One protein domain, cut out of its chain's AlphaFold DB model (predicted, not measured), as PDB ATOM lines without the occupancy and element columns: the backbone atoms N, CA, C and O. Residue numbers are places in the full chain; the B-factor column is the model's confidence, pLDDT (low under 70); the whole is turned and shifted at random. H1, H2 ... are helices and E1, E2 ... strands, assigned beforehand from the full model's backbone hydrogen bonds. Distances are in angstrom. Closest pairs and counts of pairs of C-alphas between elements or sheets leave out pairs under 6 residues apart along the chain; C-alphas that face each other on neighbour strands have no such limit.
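Overview. This is residues 3 to 121 of the 126 residues of an uncharacterized protein of Clostridiales bacterium (UniProt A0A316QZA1). A twisted sheet of five strands makes a wall in two layers with H2, H3 and H4, which cover one face of it; the other face has no named helix over it. H5 sits on the same face as H2 and H3 but beside the strands, and H1 and H6 lie at one end of the sheet. The printed part has 119 residues, with six named helices and five named strands in the order E1 H1 H2 E2 E3 H3 H4 E4 E5 H5 H6; the sheet runs E2 E3 E1 E4 E5, antiparallel throughout. The class is mixed, helices and strands, and the whole is compact, with a radius of gyration of the C-alphas of 14.7 A and an elongated outline of 45 by 28 by 26 A.

Along the chain. The strands are E2, residues 36 to 40; E3, 46 to 50; E1, 3 to 8, 17.0 A long from C-alpha 3 at (245.429, 124.723, 24.126); E4, 77 to 84, 20.2 A; and E5, 94 to 97. The helices are H1, residues 10 to 16; H2, 21 to 29, 12.2 A; H3, 56 to 67, 16.1 A; H4, 71 to 76; H5, 98 to 105; and H6, 107 to 119, 19.2 A, ending with C-alpha 119 at (246.136, 97.140, 40.097).

Arrangement. E1 and E4 are antiparallel at 174 degrees, with N 5 and O 81 at 2.9 A. On the other side of E1, N 4 and O 48 of E3 are 2.9 A apart. The hairpins are E2 and E3, with N 37 and O 49 at 2.8 A, and E4 and E5, with N 82 and O 96 at 2.9 A. H3 runs along the strands over E3 and E1, at a height over the sheet of 9.5 A. H2, on the same face, lies only just over E3 and E1, with 3 C-alphas on each, at a height of 10.0 A. Two split strand-helix-strand units, each with a strand between its two same-way strands, have right-handed crossovers: E1, H1 H2, E2 and E3, H3 H4, E4. H5 is over none of the strands, at a height of 5.9 A. H4 touches H6 at a steep tilt of 43 degrees, the closest C-alphas being Ala 74 and Phe 109, 4.9 A. H1 is not on the sheet and only just touches H2, with 3 pairs of C-alphas within 8 A, the closest Val 13 and Leu 21, 6.3 A. Every O i to N i+4 pair is within hydrogen-bond range in H1 to H5, against 6 of 9 in H6.

Size, cuts and confidence. The C-alphas farthest apart, Thr 53 and Lys 121, are 47.1 A apart. The printed part has no cut, and no link is long. The mean pLDDT of the printed part is 91.4; residues 111 to 121 are under 70.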
ATOM      1  N   LYS A   3     245.722 126.104  24.539       96.12
ATOM      2  CA  LYS A   3     245.429 124.723  24.126       96.12
ATOM      3  C   LYS A   3     245.418 123.777  25.323       96.12
ATOM      4  O   LYS A   3     246.047 124.039  26.348       96.12
ATOM      5  N   MET A   4     244.735 122.644  25.177       98.25
ATOM      6  CA  MET A   4     244.713 121.584  26.180       98.25
ATOM      7  C   MET A   4     244.913 120.212  25.551       98.25
ATOM      8  O   MET A   4     244.144 119.819  24.679       98.25
ATOM      9  N   LEU A   5     245.899 119.467  26.042       98.69
ATOM     10  CA  LEU A   5     246.160 118.091  25.632       98.69
ATOM     11  C   LEU A   5     245.685 117.123  26.712       98.69
ATOM     12  O   LEU A   5     246.058 117.258  27.880       98.69
ATOM     13  N   ILE A   6     244.873 116.144  26.319       98.75
ATOM     14  CA  ILE A   6     244.323 115.119  27.209       98.75
ATOM     15  C   ILE A   6     244.655 113.735  26.657       98.75
ATOM     16  O   ILE A   6     244.442 113.466  25.482       98.75
ATOM     17  N   GLN A   7     245.106 112.826  27.517       98.50
ATOM     18  CA  GLN A   7     245.237 111.405  27.198       98.50
ATOM     19  C   GLN A   7     244.654 110.560  28.327       98.50
ATOM     20  O   GLN A   7     244.871 110.843  29.513       98.50
ATOM     21  N   LEU A   8     243.939 109.506  27.944       97.62
ATOM     22  CA  LEU A   8     243.369 108.517  28.850       97.62
ATOM     23  C   LEU A   8     244.102 107.180  28.708       97.62
ATOM     24  O   LEU A   8     244.549 106.819  27.622       97.62
ATOM     25  N   ASP A   9     244.175 106.419  29.796       96.25
ATOM     26  CA  ASP A   9     244.528 105.001  29.768       96.25
ATOM     27  C   ASP A   9     243.332 104.195  29.242       96.25
ATOM     28  O   ASP A   9     242.535 103.636  30.001       96.25
ATOM     29  N   GLU A  10     243.161 104.200  27.921       95.19
ATOM     30  CA  GLU A  10     242.027 103.546  27.270       95.19
ATOM     31  C   GLU A  10     241.978 102.037  27.508       95.19
ATOM     32  O   GLU A  10     240.893 101.458  27.580       95.19
ATOM     33  N   GLU A  11     243.140 101.393  27.615       94.12
ATOM     34  CA  GLU A  11     243.232  99.968  27.924       94.12
ATOM     35  C   GLU A  11     242.668  99.692  29.316       94.12
ATOM     36  O   GLU A  11     241.853  98.780  29.484       94.12
ATOM     37  N   CYS A  12     243.037 100.512  30.303       93.00
ATOM     38  CA  CYS A  12     242.505 100.409  31.656       93.00
ATOM     39  C   CYS A  12     240.995 100.668  31.692       93.00
ATOM     40  O   CYS A  12     240.280  99.888  32.316       93.00
ATOM     41  N   VAL A  13     240.488 101.679  30.972       94.56
ATOM     42  CA  VAL A  13     239.038 101.942  30.862       94.56
ATOM     43  C   VAL A  13     238.301 100.713  30.322       94.56
ATOM     44  O   VAL A  13     237.343 100.243  30.941       94.56
ATOM     45  N   LYS A  14     238.768 100.163  29.193       94.81
ATOM     46  CA  LYS A  14     238.160  98.994  28.535       94.81
ATOM     47  C   LYS A  14     238.205  97.755  29.433       94.81
ATOM     48  O   LYS A  14     237.220  97.030  29.515       94.81
ATOM     49  N   LYS A  15     239.328  97.525  30.122       93.62
ATOM     50  CA  LYS A  15     239.524  96.375  31.015       93.62
ATOM     51  C   LYS A  15     238.683  96.461  32.287       93.62
ATOM     52  O   LYS A  15     238.144  95.447  32.721       93.62
ATOM     53  N   ASP A  16     238.592  97.641  32.899       92.25
ATOM     54  CA  ASP A  16     237.834  97.834  34.138       92.25
ATOM     55  C   ASP A  16     236.320  97.764  33.901       92.25
ATOM     56  O   ASP A  16     235.584  97.407  34.821       92.25
ATOM     57  N   GLY A  17     235.843  98.135  32.705       91.50
ATOM     58  CA  GLY A  17     234.434  98.026  32.308       91.50
ATOM     59  C   GLY A  17     233.459  98.895  33.116       91.50
ATOM     60  O   GLY A  17     232.250  98.793  32.935       91.50
ATOM     61  N   LYS A  18     233.963  99.756  34.011       93.44
ATOM     62  CA  LYS A  18     233.156 100.646  34.866       93.44
ATOM     63  C   LYS A  18     232.495 101.782  34.085       93.44
ATOM     64  O   LYS A  18     231.463 102.296  34.508       93.44
ATOM     65  N   TYR A  19     233.127 102.198  32.990       94.69
ATOM     66  CA  TYR A  19     232.705 103.305  32.142       94.69
ATOM     67  C   TYR A  19     232.880 102.924  30.672       94.69
ATOM     68  O   TYR A  19     233.824 102.221  30.312       94.69
ATOM     69  N   SER A  20     231.993 103.431  29.818       97.06
ATOM     70  CA  SER A  20     232.165 103.386  28.365       97.06
ATOM     71  C   SER A  20     233.237 104.395  27.957       97.06
ATOM     72  O   SER A  20     233.139 105.579  28.286       97.06
ATOM     73  N   LEU A  21     234.258 103.939  27.223       96.75
ATOM     74  CA  LEU A  21     235.276 104.837  26.673       96.75
ATOM     75  C   LEU A  21     234.649 105.893  25.748       96.75
ATOM     76  O   LEU A  21     235.029 107.060  25.806       96.75
ATOM     77  N   GLY A  22     233.671 105.491  24.930       97.75
ATOM     78  CA  GLY A  22     232.959 106.402  24.035       97.75
ATOM     79  C   GLY A  22     232.228 107.506  24.800       97.75
ATOM     80  O   GLY A  22     232.339 108.672  24.439       97.75
ATOM     81  N   ASP A  23     231.561 107.160  25.902       98.00
ATOM     82  CA  ASP A  23     230.801 108.116  26.716       98.00
ATOM     83  C   ASP A  23     231.732 109.097  27.440       98.00
ATOM     84  O   ASP A  23     231.402 110.275  27.605       98.00
ATOM     85  N   ILE A  24     232.914 108.626  27.862       98.12
ATOM     86  CA  ILE A  24     233.956 109.483  28.429       98.12
ATOM     87  C   ILE A  24     234.416 110.498  27.379       98.12
ATOM     88  O   ILE A  24     234.354 111.699  27.644       98.12
ATOM     89  N   TRP A  25     234.835 110.046  26.194       98.19
ATOM     90  CA  TRP A  25     235.300 110.954  25.146       98.19
ATOM     91  C   TRP A  25     234.200 111.909  24.682       98.19
ATOM     92  O   TRP A  25     234.454 113.103  24.578       98.19
ATOM     93  N   GLN A  26     232.960 111.440  24.534       98.25
ATOM     94  CA  GLN A  26     231.812 112.297  24.229       98.25
ATOM     95  C   GLN A  26     231.596 113.370  25.308       98.25
ATOM     96  O   GLN A  26     231.317 114.531  24.994       98.25
ATOM     97  N   SER A  27     231.746 113.002  26.584       98.00
ATOM     98  CA  SER A  27     231.630 113.937  27.706       98.00
ATOM     99  C   SER A  27     232.740 114.984  27.701       98.00
ATOM    100  O   SER A  27     232.465 116.137  28.028       98.00
ATOM    101  N   ILE A  28     233.973 114.602  27.348       98.44
ATOM    102  CA  ILE A  28     235.111 115.522  27.210       98.44
ATOM    103  C   ILE A  28     234.881 116.441  26.005       98.44
ATOM    104  O   ILE A  28     234.848 117.657  26.178       98.44
ATOM    105  N   ASP A  29     234.640 115.883  24.818       98.25
ATOM    106  CA  ASP A  29     234.443 116.616  23.562       98.25
ATOM    107  C   ASP A  29     233.325 117.661  23.680       98.25
ATOM    108  O   ASP A  29     233.476 118.811  23.259       98.25
ATOM    109  N   GLY A  30     232.222 117.304  24.345       97.81
ATOM    110  CA  GLY A  30     231.107 118.215  24.607       97.81
ATOM    111  C   GLY A  30     231.452 119.412  25.507       97.81
ATOM    112  O   GLY A  30     230.671 120.357  25.577       97.81
ATOM    113  N   LYS A  31     232.595 119.404  26.211       97.62
ATOM    114  CA  LYS A  31     233.093 120.563  26.975       97.62
ATOM    115  C   LYS A  31     233.969 121.503  26.173       97.62
ATOM    116  O   LYS A  31     234.233 122.585  26.681       97.62
ATOM    117  N   PHE A  32     234.401 121.117  24.982       97.75
ATOM    118  CA  PHE A  32     235.249 121.939  24.120       97.75
ATOM    119  C   PHE A  32     234.513 122.422  22.872       97.75
ATOM    120  O   PHE A  32     234.839 123.480  22.341       97.75
ATOM    121  N   SER A  33     233.506 121.674  22.421       95.12
ATOM    122  CA  SER A  33     232.671 122.057  21.287       95.12
ATOM    123  C   SER A  33     231.654 123.150  21.662       95.12
ATOM    124  O   SER A  33     231.014 123.029  22.712       95.12
ATOM    125  N   PRO A  34     231.418 124.158  20.796       94.25
ATOM    126  CA  PRO A  34     232.060 124.412  19.495       94.25
ATOM    127  C   PRO A  34     233.263 125.384  19.530       94.25
ATOM    128  O   PRO A  34     233.746 125.788  18.473       94.25
ATOM    129  N   GLU A  35     233.710 125.842  20.700       95.69
ATOM    130  CA  GLU A  35     234.679 126.946  20.820       95.69
ATOM    131  C   GLU A  35     236.148 126.532  20.662       95.69
ATOM    132  O   GLU A  35     237.017 127.397  20.569       95.69
ATOM    133  N   CYS A  36     236.441 125.235  20.602       97.12
ATOM    134  CA  CYS A  36     237.783 124.715  20.348       97.12
ATOM    135  C   CYS A  36     237.817 123.806  19.114       97.12
ATOM    136  O   CYS A  36     236.822 123.189  18.733       97.12
ATOM    137  N   ILE A  37     239.000 123.698  18.518       96.88
ATOM    138  CA  ILE A  37     239.327 122.788  17.423       96.88
ATOM    139  C   ILE A  37     239.936 121.527  18.037       96.88
ATOM    140  O   ILE A  37     240.914 121.614  18.777       96.88
ATOM    141  N   LYS A  38     239.341 120.367  17.746       97.94
ATOM    142  CA  LYS A  38     239.810 119.052  18.201       97.94
ATOM    143  C   LYS A  38     240.788 118.459  17.183       97.94
ATOM    144  O   LYS A  38     240.481 118.438  15.993       97.94
ATOM    145  N   GLU A  39     241.898 117.910  17.664       98.31
ATOM    146  CA  GLU A  39     242.884 117.172  16.870       98.31
ATOM    147  C   GLU A  39     243.339 115.912  17.623       98.31
ATOM    148  O   GLU A  39     243.801 115.990  18.761       98.31
ATOM    149  N   GLU A  40     243.215 114.743  16.996       97.81
ATOM    150  CA  GLU A  40     243.702 113.473  17.549       97.81
ATOM    151  C   GLU A  40     245.177 113.272  17.186       97.81
ATOM    152  O   GLU A  40     245.571 113.430  16.030       97.81
ATOM    153  N   GLN A  41     245.992 112.932  18.178       97.69
ATOM    154  CA  GLN A  41     247.431 112.745  18.034       97.69
ATOM    155  C   GLN A  41     247.782 111.263  17.814       97.69
ATOM    156  O   GLN A  41     247.042 110.379  18.253       97.69
ATOM    157  N   PRO A  42     248.944 110.947  17.207       95.81
ATOM    158  CA  PRO A  42     249.361 109.563  16.959       95.81
ATOM    159  C   PRO A  42     249.508 108.693  18.217       95.81
ATOM    160  O   PRO A  42     249.399 107.474  18.133       95.81
ATOM    161  N   ASP A  43     249.765 109.302  19.379       93.06
ATOM    162  CA  ASP A  43     249.876 108.605  20.668       93.06
ATOM    163  C   ASP A  43     248.514 108.379  21.357       93.06
ATOM    164  O   ASP A  43     248.462 107.916  22.499       93.06
ATOM    165  N   GLY A  44     247.410 108.718  20.684       92.94
ATOM    166  CA  GLY A  44     246.050 108.621  21.210       92.94
ATOM    167  C   GLY A  44     245.662 109.754  22.165       92.94
ATOM    168  O   GLY A  44     244.588 109.705  22.761       92.94
ATOM    169  N   SER A  45     246.512 110.770  22.350       97.94
ATOM    170  CA  SER A  45     246.097 112.000  23.026       97.94
ATOM    171  C   SER A  45     245.237 112.877  22.110       97.94
ATOM    172  O   SER A  45     245.288 112.777  20.886       97.94
ATOM    173  N   VAL A  46     244.416 113.736  22.704       98.69
ATOM    174  CA  VAL A  46     243.530 114.663  21.997       98.69
ATOM    175  C   VAL A  46     243.897 116.082  22.393       98.69
ATOM    176  O   VAL A  46     243.905 116.423  23.580       98.69
ATOM    177  N   LEU A  47     244.208 116.904  21.394       98.56
ATOM    178  CA  LEU A  47     244.514 118.319  21.538       98.56
ATOM    179  C   LEU A  47     243.264 119.148  21.228       98.56
ATOM    180  O   LEU A  47     242.696 119.060  20.142       98.56
ATOM    181  N   TYR A  48     242.864 119.989  22.174       98.38
ATOM    182  CA  TYR A  48     241.837 121.009  21.989       98.38
ATOM    183  C   TYR A  48     242.516 122.372  21.900       98.38
ATOM    184  O   TYR A  48     242.995 122.896  22.907       98.38
ATOM    185  N   SER A  49     242.578 122.940  20.697       96.69
ATOM    186  CA  SER A  49     243.142 124.272  20.456       96.69
ATOM    187  C   SER A  49     242.047 125.331  20.465       96.69
ATOM    188  O   SER A  49     240.975 125.115  19.897       96.69
ATOM    189  N   GLY A  50     242.298 126.483  21.085       94.00
ATOM    190  CA  GLY A  50     241.343 127.585  21.070       94.00
ATOM    191  C   GLY A  50     241.039 128.073  19.652       94.00
ATOM    192  O   GLY A  50     241.943 128.226  18.835       94.00
ATOM    193  N   ASN A  51     239.761 128.307  19.340       93.62
ATOM    194  CA  ASN A  51     239.373 128.928  18.077       93.62
ATOM    195  C   ASN A  51     239.361 130.459  18.247       93.62
ATOM    196  O   ASN A  51     238.495 130.951  18.967       93.62
ATOM    197  N   PRO A  52     240.223 131.226  17.554       89.62
ATOM    198  CA  PRO A  52     240.351 132.676  17.757       89.62
ATOM    199  C   PRO A  52     239.081 133.471  17.411       89.62
ATOM    200  O   PRO A  52     238.944 134.628  17.791       89.62
ATOM    201  N   THR A  53     238.124 132.858  16.707       92.62
ATOM    202  CA  THR A  53     236.823 133.469  16.381       92.62
ATOM    203  C   THR A  53     235.734 133.185  17.425       92.62
ATOM    204  O   THR A  53     234.573 133.553  17.232       92.62
ATOM    205  N   ARG A  54     236.072 132.483  18.512       93.69
ATOM    206  CA  ARG A  54     235.153 132.014  19.558       93.69
ATOM    207  C   ARG A  54     235.739 132.286  20.946       93.69
ATOM    208  O   ARG A  54     236.935 132.501  21.096       93.69
ATOM    209  N   ASP A  55     234.899 132.214  21.977       93.50
ATOM    210  CA  ASP A  55     235.332 132.340  23.375       93.50
ATOM    211  C   ASP A  55     235.963 131.032  23.894       93.50
ATOM    212  O   ASP A  55     235.384 130.288  24.693       93.50
ATOM    213  N   TYR A  56     237.157 130.711  23.391       93.50
ATOM    214  CA  TYR A  56     237.895 129.521  23.817       93.50
ATOM    215  C   TYR A  56     238.427 129.637  25.246       93.50
ATOM    216  O   TYR A  56     238.501 128.627  25.949       93.50
ATOM    217  N   TYR A  57     238.781 130.848  25.687       93.00
ATOM    218  CA  TYR A  57     239.365 131.083  27.006       93.00
ATOM    219  C   TYR A  57     238.400 130.645  28.110       93.00
ATOM    220  O   TYR A  57     238.747 129.822  28.966       93.00
ATOM    221  N   THR A  58     237.148 131.115  28.057       93.88
ATOM    222  CA  THR A  58     236.120 130.687  29.012       93.88
ATOM    223  C   THR A  58     235.866 129.189  28.891       93.88
ATOM    224  O   THR A  58     235.747 128.493  29.905       93.88
ATOM    225  N   ARG A  59     235.824 128.657  27.664       95.50
ATOM    226  CA  ARG A  59     235.509 127.246  27.422       95.50
ATOM    227  C   ARG A  59     236.546 126.298  28.026       95.50
ATOM    228  O   ARG A  59     236.162 125.379  28.751       95.50
ATOM    229  N   ILE A  60     237.837 126.544  27.805       95.88
ATOM    230  CA  ILE A  60     238.947 125.730  28.336       95.88
ATOM    231  C   ILE A  60     238.971 125.769  29.871       95.88
ATOM    232  O   ILE A  60     239.137 124.734  30.533       95.88
ATOM    233  N   ASN A  61     238.722 126.941  30.462       95.81
ATOM    234  CA  ASN A  61     238.614 127.083  31.912       95.81
ATOM    235  C   ASN A  61     237.417 126.298  32.479       95.81
ATOM    236  O   ASN A  61     237.568 125.548  33.448       95.81
ATOM    237  N   VAL A  62     236.237 126.395  31.859       96.38
ATOM    238  CA  VAL A  62     235.037 125.642  32.270       96.38
ATOM    239  C   VAL A  62     235.243 124.134  32.128       96.38
ATOM    240  O   VAL A  62     234.907 123.385  33.053       96.38
ATOM    241  N   ALA A  63     235.834 123.677  31.020       97.94
ATOM    242  CA  ALA A  63     236.190 122.276  30.820       97.94
ATOM    243  C   ALA A  63     237.096 121.778  31.955       97.94
ATOM    244  O   ALA A  63     236.832 120.740  32.557       97.94
ATOM    245  N   THR A  64     238.084 122.576  32.354       97.75
ATOM    246  CA  THR A  64     238.983 122.239  33.467       97.75
ATOM    247  C   THR A  64     238.266 122.123  34.801       97.75
ATOM    248  O   THR A  64     238.491 121.171  35.555       97.75
ATOM    249  N   MET A  65     237.367 123.064  35.100       97.69
ATOM    250  CA  MET A  65     236.568 123.027  36.327       97.69
ATOM    251  C   MET A  65     235.641 121.813  36.382       97.69
ATOM    252  O   MET A  65     235.402 121.287  37.474       97.69
ATOM    253  N   PHE A  66     235.141 121.365  35.230       98.19
ATOM    254  CA  PHE A  66     234.367 120.137  35.108       98.19
ATOM    255  C   PHE A  66     235.241 118.898  35.331       98.19
ATOM    256  O   PHE A  66     234.929 118.098  36.216       98.19
ATOM    257  N   LEU A  67     236.336 118.764  34.575       98.31
ATOM    258  CA  LEU A  67     237.213 117.589  34.557       98.31
ATOM    259  C   LEU A  67     237.845 117.308  35.923       98.31
ATOM    260  O   LEU A  67     237.831 116.166  36.385       98.31
ATOM    261  N   LYS A  68     238.290 118.345  36.648       97.31
ATOM    262  CA  LYS A  68     238.902 118.183  37.982       97.31
ATOM    263  C   LYS A  68     237.952 117.655  39.069       97.31
ATOM    264  O   LYS A  68     238.370 117.442  40.205       97.31
ATOM    265  N   ARG A  69     236.665 117.491  38.757       96.75
ATOM    266  CA  ARG A  69     235.642 116.948  39.665       96.75
ATOM    267  C   ARG A  69     235.179 115.544  39.266       96.75
ATOM    268  O   ARG A  69     234.345 114.970  39.960       96.75
ATOM    269  N   GLN A  70     235.686 114.993  38.163       96.94
ATOM    270  CA  GLN A  70     235.228 113.711  37.635       96.94
ATOM    271  C   GLN A  70     236.087 112.558  38.149       96.94
ATOM    272  O   GLN A  70     237.297 112.531  37.934       96.94
ATOM    273  N   LYS A  71     235.449 111.566  38.786       94.69
ATOM    274  CA  LYS A  71     236.141 110.368  39.295       94.69
ATOM    275  C   LYS A  71     236.820 109.578  38.177       94.69
ATOM    276  O   LYS A  71     237.992 109.251  38.302       94.69
ATOM    277  N   TRP A  72     236.106 109.341  37.076       95.50
ATOM    278  CA  TRP A  72     236.642 108.637  35.908       95.50
ATOM    279  C   TRP A  72     237.841 109.372  35.304       95.50
ATOM    280  O   TRP A  72     238.806 108.741  34.894       95.50
ATOM    281  N   PHE A  73     237.836 110.705  35.302       97.31
ATOM    282  CA  PHE A  73     238.959 111.465  34.766       97.31
ATOM    283  C   PHE A  73     240.178 111.371  35.682       97.31
ATOM    284  O   PHE A  73     241.281 111.119  35.213       97.31
ATOM    285  N   ALA A  74     239.978 111.490  36.994       95.75
ATOM    286  CA  ALA A  74     241.048 111.309  37.968       95.75
ATOM    287  C   ALA A  74     241.655 109.895  37.941       95.75
ATOM    288  O   ALA A  74     242.853 109.738  38.174       95.75
ATOM    289  N   GLU A  75     240.838 108.876  37.664       94.25
ATOM    290  CA  GLU A  75     241.266 107.477  37.583       94.25
ATOM    291  C   GLU A  75     242.008 107.181  36.272       94.25
ATOM    292  O   GLU A  75     243.078 106.581  36.308       94.25
ATOM    293  N   TYR A  76     241.491 107.619  35.124       95.81
ATOM    294  CA  TYR A  76     242.007 107.173  33.826       95.81
ATOM    295  C   TYR A  76     242.879 108.194  33.095       95.81
ATOM    296  O   TYR A  76     243.528 107.829  32.121       95.81
ATOM    297  N   CYS A  77     242.947 109.455  33.528       97.31
ATOM    298  CA  CYS A  77     243.803 110.443  32.875       97.31
ATOM    299  C   CYS A  77     245.293 110.163  33.136       97.31
ATOM    300  O   CYS A  77     245.745 110.062  34.284       97.31
ATOM    301  N   VAL A  78     246.063 110.068  32.048       96.69
ATOM    302  CA  VAL A  78     247.520 109.852  32.070       96.69
ATOM    303  C   VAL A  78     248.315 111.061  31.596       96.69
ATOM    304  O   VAL A  78     249.473 111.195  31.984       96.69
ATOM    305  N   LYS A  79     247.694 111.963  30.831       98.00
ATOM    306  CA  LYS A  79     248.283 113.228  30.384       98.00
ATOM    307  C   LYS A  79     247.209 114.313  30.422       98.00
ATOM    308  O   LYS A  79     246.135 114.119  29.858       98.00
ATOM    309  N   TRP A  80     247.493 115.430  31.091       98.38
ATOM    310  CA  TRP A  80     246.639 116.617  31.077       98.38
ATOM    311  C   TRP A  80     247.500 117.871  31.123       98.38
ATOM    312  O   TRP A  80     247.968 118.271  32.189       98.38
ATOM    313  N   ILE A  81     247.713 118.467  29.956       98.44
ATOM    314  CA  ILE A  81     248.648 119.572  29.770       98.44
ATOM    315  C   ILE A  81     247.888 120.800  29.282       98.44
ATOM    316  O   ILE A  81     247.032 120.694  28.400       98.44
ATOM    317  N   TRP A  82     248.194 121.957  29.859       97.50
ATOM    318  CA  TRP A  82     247.834 123.251  29.288       97.50
ATOM    319  C   TRP A  82     249.024 123.815  28.525       97.50
ATOM    320  O   TRP A  82     250.142 123.803  29.035       97.50
ATOM    321  N   TYR A  83     248.745 124.340  27.338       96.38
ATOM    322  CA  TYR A  83     249.666 125.189  26.599       96.38
ATOM    323  C   TYR A  83     249.095 126.600  26.584       96.38
ATOM    324  O   TYR A  83     248.000 126.810  26.058       96.38
ATOM    325  N   ASP A  84     249.827 127.553  27.147       91.38
ATOM    326  CA  ASP A  84     249.438 128.962  27.160       91.38
ATOM    327  C   ASP A  84     250.579 129.840  26.652       91.38
ATOM    328  O   ASP A  84     251.738 129.591  26.961       91.38
ATOM    329  N   ASN A  85     250.260 130.839  25.848       91.00
ATOM    330  CA  ASN A  85     251.204 131.844  25.367       91.00
ATOM    331  C   ASN A  85     250.710 133.261  25.691       91.00
ATOM    332  O   ASN A  85     251.059 134.195  24.982       91.00
ATOM    333  N   ASP A  86     249.860 133.411  26.716       83.81
ATOM    334  CA  ASP A  86     249.326 134.694  27.198       83.81
ATOM    335  C   ASP A  86     248.631 135.523  26.097       83.81
ATOM    336  O   ASP A  86     248.633 136.750  26.111       83.81
ATOM    337  N   ASP A  87     248.030 134.838  25.119       77.19
ATOM    338  CA  ASP A  87     247.449 135.445  23.913       77.19
ATOM    339  C   ASP A  87     248.424 136.255  23.035       77.19
ATOM    340  O   ASP A  87     247.993 136.979  22.139       77.19
ATOM    341  N   ASP A  88     249.727 136.013  23.187       85.19
ATOM    342  CA  ASP A  88     250.792 136.541  22.339       85.19
ATOM    343  C   ASP A  88     251.352 135.441  21.418       85.19
ATOM    344  O   ASP A  88     252.068 134.530  21.841       85.19
ATOM    345  N   GLU A  89     251.005 135.494  20.128       81.75
ATOM    346  CA  GLU A  89     251.450 134.515  19.121       81.75
ATOM    347  C   GLU A  89     252.967 134.520  18.872       81.75
ATOM    348  O   GLU A  89     253.493 133.540  18.342       81.75
ATOM    349  N   GLU A  90     253.678 135.576  19.274       88.81
ATOM    350  CA  GLU A  90     255.137 135.656  19.170       88.81
ATOM    351  C   GLU A  90     255.836 134.964  20.350       88.81
ATOM    352  O   GLU A  90     257.011 134.591  20.256       88.81
ATOM    353  N   MET A  91     255.118 134.747  21.458       90.00
ATOM    354  CA  MET A  91     255.647 134.071  22.635       90.00
ATOM    355  C   MET A  91     255.573 132.543  22.511       90.00
ATOM    356  O   MET A  91     254.583 131.982  22.028       90.00
ATOM    357  N   PRO A  92     256.602 131.820  22.996       92.00
ATOM    358  CA  PRO A  92     256.536 130.373  23.078       92.00
ATOM    359  C   PRO A  92     255.463 129.942  24.081       92.00
ATOM    360  O   PRO A  92     255.241 130.583  25.108       92.00
ATOM    361  N   TYR A  93     254.856 128.791  23.810       92.88
ATOM    362  CA  TYR A  93     253.936 128.157  24.739       92.88
ATOM    363  C   TYR A  93     254.634 127.757  26.040       92.88
ATOM    364  O   TYR A  93     255.602 126.995  26.035       92.88
ATOM    365  N   GLN A  94     254.086 128.210  27.160       94.81
ATOM    366  CA  GLN A  94     254.321 127.623  28.466       94.81
ATOM    367  C   GLN A  94     253.544 126.314  28.569       94.81
ATOM    368  O   GLN A  94     252.344 126.261  28.296       94.81
ATOM    369  N   GLU A  95     254.238 125.258  28.983       96.31
ATOM    370  CA  GLU A  95     253.646 123.952  29.243       96.31
ATOM    371  C   GLU A  95     253.371 123.791  30.741       96.31
ATOM    372  O   GLU A  95     254.285 123.864  31.565       96.31
ATOM    373  N   ILE A  96     252.110 123.562  31.104       96.38
ATOM    374  CA  ILE A  96     251.690 123.368  32.493       96.38
ATOM    375  C   ILE A  96     251.099 121.965  32.641       96.38
ATOM    376  O   ILE A  96     250.032 121.668  32.100       96.38
ATOM    377  N   ASP A  97     251.759 121.115  33.434       97.50
ATOM    378  CA  ASP A  97     251.251 119.785  33.789       97.50
ATOM    379  C   ASP A  97     250.132 119.891  34.840       97.50
ATOM    380  O   ASP A  97     250.339 119.893  36.062       97.50
ATOM    381  N   VAL A  98     248.901 120.000  34.344       97.50
ATOM    382  CA  VAL A  98     247.701 120.118  35.174       97.50
ATOM    383  C   VAL A  98     247.434 118.823  35.930       97.50
ATOM    384  O   VAL A  98     246.977 118.882  37.076       97.50
ATOM    385  N   LEU A  99     247.741 117.660  35.343       96.88
ATOM    386  CA  LEU A  99     247.564 116.369  36.009       96.88
ATOM    387  C   LEU A  99     248.458 116.265  37.245       96.88
ATOM    388  O   LEU A  99     247.969 115.897  38.317       96.88
ATOM    389  N   ALA A 100     249.739 116.613  37.118       95.81
ATOM    390  CA  ALA A 100     250.676 116.624  38.236       95.81
ATOM    391  C   ALA A 100     250.209 117.573  39.345       95.81
ATOM    392  O   ALA A 100     250.153 117.163  40.507       95.81
ATOM    393  N   ARG A 101     249.776 118.793  38.994       95.56
ATOM    394  CA  ARG A 101     249.223 119.744  39.972       95.56
ATOM    395  C   ARG A 101     247.990 119.180  40.684       95.56
ATOM    396  O   ARG A 101     247.916 119.200  41.911       95.56
ATOM    397  N   GLN A 102     247.032 118.614  39.944       95.69
ATOM    398  CA  GLN A 102     245.844 118.008  40.557       95.69
ATOM    399  C   GLN A 102     246.198 116.826  41.464       95.69
ATOM    400  O   GLN A 102     245.598 116.683  42.524       95.69
ATOM    401  N   ARG A 103     247.199 116.012  41.124       94.06
ATOM    402  CA  ARG A 103     247.662 114.919  41.995       94.06
ATOM    403  C   ARG A 103     248.299 115.398  43.301       94.06
ATOM    404  O   ARG A 103     248.366 114.606  44.232       94.06
ATOM    405  N   GLN A 104     248.749 116.648  43.390       93.00
ATOM    406  CA  GLN A 104     249.276 117.230  44.628       93.00
ATOM    407  C   GLN A 104     248.175 117.883  45.473       93.00
ATOM    408  O   GLN A 104     248.164 117.746  46.693       93.00
ATOM    409  N   GLU A 105     247.235 118.570  44.824       92.81
ATOM    410  CA  GLU A 105     246.303 119.487  45.494       92.81
ATOM    411  C   GLU A 105     244.877 118.936  45.634       92.81
ATOM    412  O   GLU A 105     244.103 119.397  46.473       92.81
ATOM    413  N   ASN A 106     244.491 117.962  44.806       93.38
ATOM    414  CA  ASN A 106     243.119 117.483  44.702       93.38
ATOM    415  C   ASN A 106     243.001 116.050  45.232       93.38
ATOM    416  O   ASN A 106     243.496 115.095  44.629       93.38
ATOM    417  N   SER A 107     242.281 115.887  46.345       92.62
ATOM    418  CA  SER A 107     242.098 114.593  47.014       92.62
ATOM    419  C   SER A 107     241.456 113.525  46.123       92.62
ATOM    420  O   SER A 107     241.681 112.331  46.315       92.62
ATOM    421  N   LEU A 108     240.694 113.932  45.106       92.00
ATOM    422  CA  LEU A 108     240.131 113.002  44.138       92.00
ATOM    423  C   LEU A 108     241.219 112.337  43.273       92.00
ATOM    424  O   LEU A 108     241.116 111.157  42.943       92.00
ATOM    425  N   PHE A 109     242.275 113.080  42.947       91.94
ATOM    426  CA  PHE A 109     243.390 112.625  42.117       91.94
ATOM    427  C   PHE A 109     244.475 111.921  42.939       91.94
ATOM    428  O   PHE A 109     245.225 111.120  42.388       91.94
ATOM    429  N   THR A 110     244.543 112.148  44.255       81.38
ATOM    430  CA  THR A 110     245.482 111.429  45.135       81.38
ATOM    431  C   THR A 110     245.034 109.990  45.418       81.38
ATOM    432  O   THR A 110     245.871 109.087  45.486       81.38
ATOM    433  N   ILE A 111     243.724 109.749  45.558       63.03
ATOM    434  CA  ILE A 111     243.169 108.417  45.865       63.03
ATOM    435  C   ILE A 111     243.266 107.481  44.649       63.03
ATOM    436  O   ILE A 111     243.640 106.317  44.802       63.03
ATOM    437  N   GLY A 112     243.005 107.993  43.439       55.78
ATOM    438  CA  GLY A 112     243.079 107.214  42.195       55.78
ATOM    439  C   GLY A 112     244.478 106.659  41.899       55.78
ATOM    440  O   GLY A 112     244.607 105.533  41.421       55.78
ATOM    441  N   VAL A 113     245.538 107.392  42.266       54.50
ATOM    442  CA  VAL A 113     246.933 106.948  42.085       54.50
ATOM    443  C   VAL A 113     247.252 105.716  42.935       54.50
ATOM    444  O   VAL A 113     247.890 104.792  42.435       54.50
ATOM    445  N   LYS A 114     246.781 105.656  44.190       52.88
ATOM    446  CA  LYS A 114     247.008 104.488  45.062       52.88
ATOM    447  C   LYS A 114     246.288 103.242  44.537       52.88
ATOM    448  O   LYS A 114     246.909 102.192  44.419       52.88
ATOM    449  N   TRP A 115     245.021 103.390  44.147       50.19
ATOM    450  CA  TRP A 115     244.206 102.293  43.612       50.19
ATOM    451  C   TRP A 115     244.764 101.728  42.293       50.19
ATOM    452  O   TRP A 115     244.895 100.514  42.127       50.19
ATOM    453  N   ASN A 116     245.170 102.599  41.364       54.09
ATOM    454  CA  ASN A 116     245.737 102.169  40.083       54.09
ATOM    455  C   ASN A 116     247.151 101.595  40.213       54.09
ATOM    456  O   ASN A 116     247.481 100.644  39.505       54.09
ATOM    457  N   ALA A 117     247.982 102.115  41.121       58.88
ATOM    458  CA  ALA A 117     249.302 101.547  41.390       58.88
ATOM    459  C   ALA A 117     249.211 100.110  41.931       58.88
ATOM    460  O   ALA A 117     250.033  99.272  41.571       58.88
ATOM    461  N   GLU A 118     248.203  99.799  42.750       57.69
ATOM    462  CA  GLU A 118     247.958  98.442  43.251       57.69
ATOM    463  C   GLU A 118     247.493  97.488  42.144       57.69
ATOM    464  O   GLU A 118     248.008  96.375  42.053       57.69
ATOM    465  N   LYS A 119     246.598  97.932  41.252       58.25
ATOM    466  CA  LYS A 119     246.136  97.140  40.097       58.25
ATOM    467  C   LYS A 119     247.194  96.934  39.007       58.25
ATOM    468  O   LYS A 119     247.107  95.965  38.256       58.25
ATOM    469  N   ARG A 120     248.158  97.852  38.883       56.78
ATOM    470  CA  ARG A 120     249.266  97.775  37.915       56.78
ATOM    471  C   ARG A 120     250.444  96.937  38.411       56.78
ATOM    472  O   ARG A 120     251.370  96.703  37.636       56.78
ATOM    473  N   LYS A 121     250.436  96.467  39.666       51.47
ATOM    474  CA  LYS A 121     251.429  95.483  40.109       51.47
ATOM    475  C   LYS A 121     251.228  94.203  39.291       51.47
ATOM    476  O   LYS A 121     250.113  93.681  39.282       51.47
TER     477      LYS A 121